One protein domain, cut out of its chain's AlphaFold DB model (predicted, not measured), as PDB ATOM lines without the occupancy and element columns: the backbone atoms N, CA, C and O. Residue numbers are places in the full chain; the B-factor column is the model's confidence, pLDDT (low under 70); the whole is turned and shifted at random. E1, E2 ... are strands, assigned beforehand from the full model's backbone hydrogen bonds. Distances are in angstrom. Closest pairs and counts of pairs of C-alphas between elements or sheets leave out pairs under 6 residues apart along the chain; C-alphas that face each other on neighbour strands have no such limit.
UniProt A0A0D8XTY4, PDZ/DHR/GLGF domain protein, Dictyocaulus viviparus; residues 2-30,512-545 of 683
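This is residues 2 to 30 and 512 to 545 of the 683 residues of the protein "PDZ/DHR/GLGF domain protein" of Dictyocaulus viviparus (UniProt A0A0D8XTY4). With little regular structure, this is one strongly twisted antiparallel sheet of five short strands, ordered E3 E2 E1 E4 E5, with a long loop, residues 522 to 535, between E4 and E5. The printed part has 63 residues, 22 in named strands, E1 to E5 along the chain, and no named helix: all strand. It is compact, with a radius of gyration of the C-alphas of 11.3 A, spanning 30 by 29 by 20 A.

E1, residues 7 to 11, E2, residues 17 to 21, and E3, residues 26 to 28, form a meander, two hairpins of antiparallel neighbours in a row. Within hydrogen-bond range are N 10 and O 18, 2.8 A, and N 21 and O 26, 2.8 A. E4, residues 517 to 521, is antiparallel to E1, with N 11 and O 519 2.9 A apart. E4 and E5, residues 536 to 539, form a hairpin, with N 518 and O 538 2.8 A apart. The edge strands E3 and E5 are apart.

E1 begins at C-alpha 7 (78.972, 18.006, -43.444) and measures 13.7 A, E2 13.6 A, E4 13.1 A. E5 ends at C-alpha 539 (73.846, 28.015, -32.245).

Residues 31 to 511 are not printed; C-alphas 30 and 512 are 13.0 A apart. The E4 to E5 link is long. pLDDT is under 70 at 15 residues, among them 528 to 534.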
ATOM      1  N   GLY A   2      80.243   7.373 -43.134       62.31
ATOM      2  CA  GLY A   2      80.114   8.703 -42.518       62.31
ATOM      3  C   GLY A   2      79.812   9.795 -43.551       62.31
ATOM      4  O   GLY A   2      79.957   9.564 -44.752       62.31
ATOM      5  N   LEU A   3      79.347  10.958 -43.090       71.62
ATOM      6  CA  LEU A   3      79.147  12.125 -43.954       71.62
ATOM      7  C   LEU A   3      80.493  12.624 -44.515       71.62
ATOM      8  O   LEU A   3      81.525  12.414 -43.870       71.62
ATOM      9  N   PRO A   4      80.510  13.273 -45.695       73.44
ATOM     10  CA  PRO A   4      81.717  13.910 -46.214       73.44
ATOM     11  C   PRO A   4      82.274  14.962 -45.245       73.44
ATOM     12  O   PRO A   4      81.552  15.513 -44.416       73.44
ATOM     13  N   TYR A   5      83.568  15.263 -45.359       73.44
ATOM     14  CA  TYR A   5      84.219  16.258 -44.505       73.44
ATOM     15  C   TYR A   5      83.495  17.612 -44.562       73.44
ATOM     16  O   TYR A   5      83.200  18.110 -45.650       73.44
ATOM     17  N   GLY A   6      83.225  18.202 -43.393       73.69
ATOM     18  CA  GLY A   6      82.536  19.488 -43.284       73.69
ATOM     19  C   GLY A   6      81.007  19.412 -43.297       73.69
ATOM     20  O   GLY A   6      80.371  20.460 -43.187       73.69
ATOM     21  N   TRP A   7      80.421  18.212 -43.406       82.31
ATOM     22  CA  TRP A   7      78.972  18.006 -43.444       82.31
ATOM     23  C   TRP A   7      78.405  17.448 -42.144       82.31
ATOM     24  O   TRP A   7      78.840  16.410 -41.641       82.31
ATOM     25  N   GLU A   8      77.370  18.103 -41.633       86.00
ATOM     26  CA  GLU A   8      76.670  17.717 -40.412       86.00
ATOM     27  C   GLU A   8      75.184  17.461 -40.682       86.00
ATOM     28  O   GLU A   8      74.570  18.111 -41.522       86.00
ATOM     29  N   GLN A   9      74.592  16.490 -39.989       87.25
ATOM     30  CA  GLN A   9      73.171  16.162 -40.111       87.25
ATOM     31  C   GLN A   9      72.371  16.854 -39.006       87.25
ATOM     32  O   GLN A   9      72.775  16.836 -37.846       87.25
ATOM     33  N   ALA A  10      71.203  17.403 -39.335       86.38
ATOM     34  CA  ALA A  10      70.328  18.096 -38.396       86.38
ATOM     35  C   ALA A  10      68.843  17.775 -38.620       86.38
ATOM     36  O   ALA A  10      68.460  17.207 -39.645       86.38
ATOM     37  N   ARG A  11      68.004  18.126 -37.638       84.12
ATOM     38  CA  ARG A  11      66.540  17.983 -37.691       84.12
ATOM     39  C   ARG A  11      65.829  19.323 -37.589       84.12
ATOM     40  O   ARG A  11      66.216  20.177 -36.788       84.12
ATOM     41  N   ASP A  12      64.805  19.515 -38.418       80.56
ATOM     42  CA  ASP A  12      63.970  20.720 -38.391       80.56
ATOM     43  C   ASP A  12      62.851  20.621 -37.332       80.56
ATOM     44  O   ASP A  12      62.716  19.617 -36.631       80.56
ATOM     45  N   GLU A  13      62.050  21.681 -37.181       73.62
ATOM     46  CA  GLU A  13      60.926  21.727 -36.228       73.62
ATOM     47  C   GLU A  13      59.833  20.687 -36.530       73.62
ATOM     48  O   GLU A  13      59.083  20.308 -35.632       73.62
ATOM     49  N   SER A  14      59.772  20.200 -37.773       70.75
ATOM     50  CA  SER A  14      58.853  19.151 -38.228       70.75
ATOM     51  C   SER A  14      59.448  17.741 -38.098       70.75
ATOM     52  O   SER A  14      58.755  16.759 -38.354       70.75
ATOM     53  N   GLY A  15      60.713  17.621 -37.678       70.38
ATOM     54  CA  GLY A  15      61.432  16.357 -37.525       70.38
ATOM     55  C   GLY A  15      62.101  15.830 -38.801       70.38
ATOM     56  O   GLY A  15      62.638  14.720 -38.769       70.38
ATOM     57  N   ASN A  16      62.114  16.589 -39.904       77.06
ATOM     58  CA  ASN A  16      62.782  16.173 -41.139       77.06
ATOM     59  C   ASN A  16      64.298  16.332 -41.027       77.06
ATOM     60  O   ASN A  16      64.798  17.267 -40.399       77.06
ATOM     61  N   ILE A  17      65.025  15.427 -41.683       80.62
ATOM     62  CA  ILE A  17      66.485  15.448 -41.742       80.62
ATOM     63  C   ILE A  17      66.939  16.408 -42.844       80.62
ATOM     64  O   ILE A  17      66.498  16.291 -43.984       80.62
ATOM     65  N   TYR A  18      67.859  17.304 -42.509       84.81
ATOM     66  CA  TYR A  18      68.610  18.120 -43.462       84.81
ATOM     67  C   TYR A  18      70.096  18.109 -43.104       84.81
ATOM     68  O   TYR A  18      70.499  17.584 -42.064       84.81
ATOM     69  N   TYR A  19      70.909  18.676 -43.983       87.50
ATOM     70  CA  TYR A  19      72.358  18.656 -43.900       87.50
ATOM     71  C   TYR A  19      72.914  20.078 -43.905       87.50
ATOM     72  O   TYR A  19      72.402  20.959 -44.599       87.50
ATOM     73  N   ILE A  20      73.951  20.293 -43.106       86.38
ATOM     74  CA  ILE A  20      74.647  21.559 -42.914       86.38
ATOM     75  C   ILE A  20      76.049  21.403 -43.497       86.38
ATOM     76  O   ILE A  20      76.784  20.500 -43.109       86.38
ATOM     77  N   ASP A  21      76.412  22.283 -44.423       85.69
ATOM     78  CA  ASP A  21      77.751  22.387 -44.991       85.69
ATOM     79  C   ASP A  21      78.497  23.529 -44.294       85.69
ATOM     80  O   ASP A  21      78.242  24.712 -44.549       85.69
ATOM     81  N   HIS A  22      79.427  23.184 -43.405       83.38
ATOM     82  CA  HIS A  22      80.234  24.158 -42.667       83.38
ATOM     83  C   HIS A  22      81.351  24.788 -43.509       83.38
ATOM     84  O   HIS A  22      81.858  25.853 -43.145       83.38
ATOM     85  N   VAL A  23      81.725  24.173 -44.636       79.00
ATOM     86  CA  VAL A  23      82.762  24.686 -45.546       79.00
ATOM     87  C   VAL A  23      82.195  25.828 -46.381       79.00
ATOM     88  O   VAL A  23      82.795  26.902 -46.452       79.00
ATOM     89  N   HIS A  24      81.012  25.625 -46.964       78.75
ATOM     90  CA  HIS A  24      80.347  26.624 -47.807       78.75
ATOM     91  C   HIS A  24      79.313  27.471 -47.054       78.75
ATOM     92  O   HIS A  24      78.798  28.434 -47.620       78.75
ATOM     93  N   ARG A  25      79.050  27.162 -45.776       83.31
ATOM     94  CA  ARG A  25      78.078  27.844 -44.901       83.31
ATOM     95  C   ARG A  25      76.657  27.816 -45.462       83.31
ATOM     96  O   ARG A  25      75.980  28.843 -45.536       83.31
ATOM     97  N   LEU A  26      76.218  26.631 -45.874       81.81
ATOM     98  CA  LEU A  26      74.914  26.395 -46.496       81.81
ATOM     99  C   LEU A  26      74.173  25.264 -45.786       81.81
ATOM    100  O   LEU A  26      74.760  24.472 -45.055       81.81
ATOM    101  N   THR A  27      72.868  25.181 -46.019       85.31
ATOM    102  CA  THR A  27      72.025  24.076 -45.563       85.31
ATOM    103  C   THR A  27      71.230  23.528 -46.739       85.31
ATOM    104  O   THR A  27      70.841  24.266 -47.644       85.31
ATOM    105  N   THR A  28      71.013  22.217 -46.765       78.31
ATOM    106  CA  THR A  28      70.268  21.546 -47.838       78.31
ATOM    107  C   THR A  28      69.499  20.342 -47.299       78.31
ATOM    108  O   THR A  28      69.980  19.623 -46.429       78.31
ATOM    109  N   TYR A  29      68.293  20.095 -47.814       79.31
ATOM    110  CA  TYR A  29      67.585  18.830 -47.581       79.31
ATOM    111  C   TYR A  29      68.178  17.676 -48.409       79.31
ATOM    112  O   TYR A  29      67.848  16.512 -48.181       79.31
ATOM    113  N   MET A  30      69.052  17.979 -49.374       73.81
ATOM    114  CA  MET A  30      69.718  16.970 -50.189       73.81
ATOM    115  C   MET A  30      70.892  16.357 -49.438       73.81
ATOM    116  O   MET A  30      71.780  17.056 -48.961       73.81
ATOM    117  N   PRO A 512      66.397  25.316 -42.681       83.56
ATOM    118  CA  PRO A 512      66.804  26.452 -41.857       83.56
ATOM    119  C   PRO A 512      68.134  27.047 -42.350       83.56
ATOM    120  O   PRO A 512      69.041  26.269 -42.645       83.56
ATOM    121  N   PRO A 513      68.283  28.383 -42.453       82.88
ATOM    122  CA  PRO A 513      69.511  28.999 -42.961       82.88
ATOM    123  C   PRO A 513      70.707  28.646 -42.068       82.88
ATOM    124  O   PRO A 513      70.528  28.463 -40.870       82.88
ATOM    125  N   TYR A 514      71.923  28.609 -42.625       84.44
ATOM    126  CA  TYR A 514      73.146  28.234 -41.890       84.44
ATOM    127  C   TYR A 514      73.376  29.037 -40.600       84.44
ATOM    128  O   TYR A 514      73.947  28.539 -39.644       84.44
ATOM    129  N   SER A 515      72.945  30.297 -40.560       83.75
ATOM    130  CA  SER A 515      73.090  31.172 -39.394       83.75
ATOM    131  C   SER A 515      71.967  31.004 -38.360       83.75
ATOM    132  O   SER A 515      71.639  31.971 -37.674       83.75
ATOM    133  N   ALA A 516      71.295  29.852 -38.311       84.12
ATOM    134  CA  ALA A 516      70.203  29.580 -37.381       84.12
ATOM    135  C   ALA A 516      70.680  28.742 -36.184       84.12
ATOM    136  O   ALA A 516      71.837  28.334 -36.083       84.12
ATOM    137  N   VAL A 517      69.763  28.485 -35.252       85.19
ATOM    138  CA  VAL A 517      69.970  27.476 -34.212       85.19
ATOM    139  C   VAL A 517      69.521  26.130 -34.769       85.19
ATOM    140  O   VAL A 517      68.360  25.958 -35.142       85.19
ATOM    141  N   HIS A 518      70.438  25.172 -34.820       85.31
ATOM    142  CA  HIS A 518      70.230  23.854 -35.404       85.31
ATOM    143  C   HIS A 518      70.172  22.775 -34.320       85.31
ATOM    144  O   HIS A 518      70.862  22.857 -33.306       85.31
ATOM    145  N   LYS A 519      69.359  21.735 -34.533       87.25
ATOM    146  CA  LYS A 519      69.379  20.507 -33.723       87.25
ATOM    147  C   LYS A 519      70.169  19.442 -34.475       87.25
ATOM    148  O   LYS A 519      69.617  18.794 -35.362       87.25
ATOM    149  N   VAL A 520      71.454  19.320 -34.167       86.69
ATOM    150  CA  VAL A 520      72.413  18.482 -34.892       86.69
ATOM    151  C   VAL A 520      72.522  17.086 -34.286       86.69
ATOM    152  O   VAL A 520      72.384  16.899 -33.075       86.69
ATOM    153  N   VAL A 521      72.752  16.099 -35.146       82.06
ATOM    154  CA  VAL A 521      72.974  14.699 -34.782       82.06
ATOM    155  C   VAL A 521      74.485  14.482 -34.659       82.06
ATOM    156  O   VAL A 521      75.186  14.644 -35.661       82.06
ATOM    157  N   PRO A 522      75.004  14.107 -33.473       75.00
ATOM    158  CA  PRO A 522      76.440  13.939 -33.284       75.00
ATOM    159  C   PRO A 522      77.063  12.930 -34.257       75.00
ATOM    160  O   PRO A 522      76.538  11.832 -34.448       75.00
ATOM    161  N   CYS A 523      78.204  13.293 -34.843       68.50
ATOM    162  CA  CYS A 523      79.003  12.450 -35.728       68.50
ATOM    163  C   CYS A 523      80.491  12.528 -35.343       68.50
ATOM    164  O   CYS A 523      80.942  13.543 -34.816       68.50
ATOM    165  N   GLU A 524      81.253  11.473 -35.635       61.91
ATOM    166  CA  GLU A 524      82.624  11.251 -35.136       61.91
ATOM    167  C   GLU A 524      83.649  12.323 -35.548       61.91
ATOM    168  O   GLU A 524      84.693  12.448 -34.917       61.91
ATOM    169  N   TRP A 525      83.370  13.110 -36.594       69.19
ATOM    170  CA  TRP A 525      84.257  14.192 -37.032       69.19
ATOM    171  C   TRP A 525      84.040  15.513 -36.268       69.19
ATOM    172  O   TRP A 525      84.952  16.335 -36.218       69.19
ATOM    173  N   ASN A 526      82.868  15.687 -35.645       65.56
ATOM    174  CA  ASN A 526      82.462  16.888 -34.893       65.56
ATOM    175  C   ASN A 526      82.448  16.687 -33.385       65.56
ATOM    176  O   ASN A 526      82.557  17.640 -32.615       65.56
ATOM    177  N   TYR A 527      82.256  15.441 -32.968       75.00
ATOM    178  CA  TYR A 527      82.016  15.064 -31.590       75.00
ATOM    179  C   TYR A 527      82.855  13.835 -31.255       75.00
ATOM    180  O   TYR A 527      82.945  12.897 -32.044       75.00
ATOM    181  N   ALA A 528      83.459  13.835 -30.065       67.31
ATOM    182  CA  ALA A 528      84.212  12.692 -29.562       67.31
ATOM    183  C   ALA A 528      83.327  11.431 -29.487       67.31
ATOM    184  O   ALA A 528      82.149  11.513 -29.133       67.31
ATOM    185  N   GLY A 529      83.906  10.263 -29.790       57.78
ATOM    186  CA  GLY A 529      83.185   8.990 -29.957       57.78
ATOM    187  C   GLY A 529      82.439   8.456 -28.724       57.78
ATOM    188  O   GLY A 529      81.633   7.542 -28.859       57.78
ATOM    189  N   ASP A 530      82.642   9.050 -27.545       58.56
ATOM    190  CA  ASP A 530      82.035   8.614 -26.276       58.56
ATOM    191  C   ASP A 530      80.727   9.358 -25.922       58.56
ATOM    192  O   ASP A 530      80.225   9.263 -24.798       58.56
ATOM    193  N   ILE A 531      80.162  10.135 -26.853       60.12
ATOM    194  CA  ILE A 531      78.986  10.980 -26.594       60.12
ATOM    195  C   ILE A 531      77.687  10.228 -26.954       60.12
ATOM    196  O   ILE A 531      77.577   9.679 -28.051       60.12
ATOM    197  N   PRO A 532      76.658  10.215 -26.076       59.03
ATOM    198  CA  PRO A 532      75.369   9.598 -26.385       59.03
ATOM    199  C   PRO A 532      74.712  10.251 -27.611       59.03
ATOM    200  O   PRO A 532      74.765  11.471 -27.766       59.03
ATOM    201  N   THR A 533      74.043   9.443 -28.442       61.03
ATOM    202  CA  THR A 533      73.331   9.820 -29.685       61.03
ATOM    203  C   THR A 533      72.051  10.631 -29.426       61.03
ATOM    204  O   THR A 533      70.961  10.295 -29.888       61.03
ATOM    205  N   ILE A 534      72.166  11.699 -28.639       69.25
ATOM    206  CA  ILE A 534      71.100  12.655 -28.338       69.25
ATOM    207  C   ILE A 534      71.351  13.916 -29.167       69.25
ATOM    208  O   ILE A 534      72.467  14.436 -29.168       69.25
ATOM    209  N   ASP A 535      70.305  14.411 -29.836       74.50
ATOM    210  CA  ASP A 535      70.340  15.645 -30.630       74.50
ATOM    211  C   ASP A 535      70.884  16.822 -29.790       74.50
ATOM    212  O   ASP A 535      70.450  17.054 -28.654       74.50
ATOM    213  N   ARG A 536      71.839  17.581 -30.339       76.62
ATOM    214  CA  ARG A 536      72.479  18.734 -29.683       76.62
ATOM    215  C   ARG A 536      72.027  20.040 -30.323       76.62
ATOM    216  O   ARG A 536      71.829  20.106 -31.528       76.62
ATOM    217  N   SER A 537      71.876  21.096 -29.528       80.88
ATOM    218  CA  SER A 537      71.636  22.442 -30.055       80.88
ATOM    219  C   SER A 537      72.959  23.096 -30.451       80.88
ATOM    220  O   SER A 537      73.803  23.326 -29.584       80.88
ATOM    221  N   LEU A 538      73.115  23.415 -31.731       80.62
ATOM    222  CA  LEU A 538      74.218  24.198 -32.277       80.62
ATOM    223  C   LEU A 538      73.699  25.594 -32.632       80.62
ATOM    224  O   LEU A 538      72.822  25.728 -33.480       80.62
ATOM    225  N   ASP A 539      74.224  26.628 -31.980       81.69
ATOM    226  CA  ASP A 539      73.846  28.015 -32.245       81.69
ATOM    227  C   ASP A 539      74.876  28.679 -33.168       81.69
ATOM    228  O   ASP A 539      75.976  29.021 -32.737       81.69
ATOM    229  N   LEU A 540      74.517  28.840 -34.445       81.75
ATOM    230  CA  LEU A 540      75.340  29.515 -35.455       81.75
ATOM    231  C   LEU A 540      74.907  30.974 -35.680       81.75
ATOM    232  O   LEU A 540      75.365  31.618 -36.627       81.75
ATOM    233  N   THR A 541      74.026  31.511 -34.826       78.00
ATOM    234  CA  THR A 541      73.618  32.925 -34.876       78.00
ATOM    235  C   THR A 541      74.721  33.848 -34.354       78.00
ATOM    236  O   THR A 541      74.806  35.015 -34.746       78.00
ATOM    237  N   VAL A 542      75.592  33.318 -33.494       71.75
ATOM    238  CA  VAL A 542      76.733  34.023 -32.915       71.75
ATOM    239  C   VAL A 542      77.987  33.639 -33.700       71.75
ATOM    240  O   VAL A 542      78.237  32.465 -33.966       71.75
ATOM    241  N   GLY A 543      78.781  34.633 -34.106       66.12
ATOM    242  CA  GLY A 543      80.076  34.380 -34.744       66.12
ATOM    243  C   GLY A 543      81.007  33.566 -33.832       66.12
ATOM    244  O   GLY A 543      80.778  33.514 -32.621       66.12
ATOM    245  N   PRO A 544      82.067  32.942 -34.382       67.12
ATOM    246  CA  PRO A 544      83.014  32.201 -33.560       67.12
ATOM    247  C   PRO A 544      83.565  33.109 -32.448       67.12
ATOM    248  O   PRO A 544      83.772  34.306 -32.692       67.12
ATOM    249  N   PRO A 545      83.791  32.571 -31.235       66.38
ATOM    250  CA  PRO A 545      84.391  33.340 -30.153       66.38
ATOM    251  C   PRO A 545      85.726  33.936 -30.613       66.38
ATOM    252  O   PRO A 545      86.410  33.367 -31.470       66.38
TER     253      PRO A 545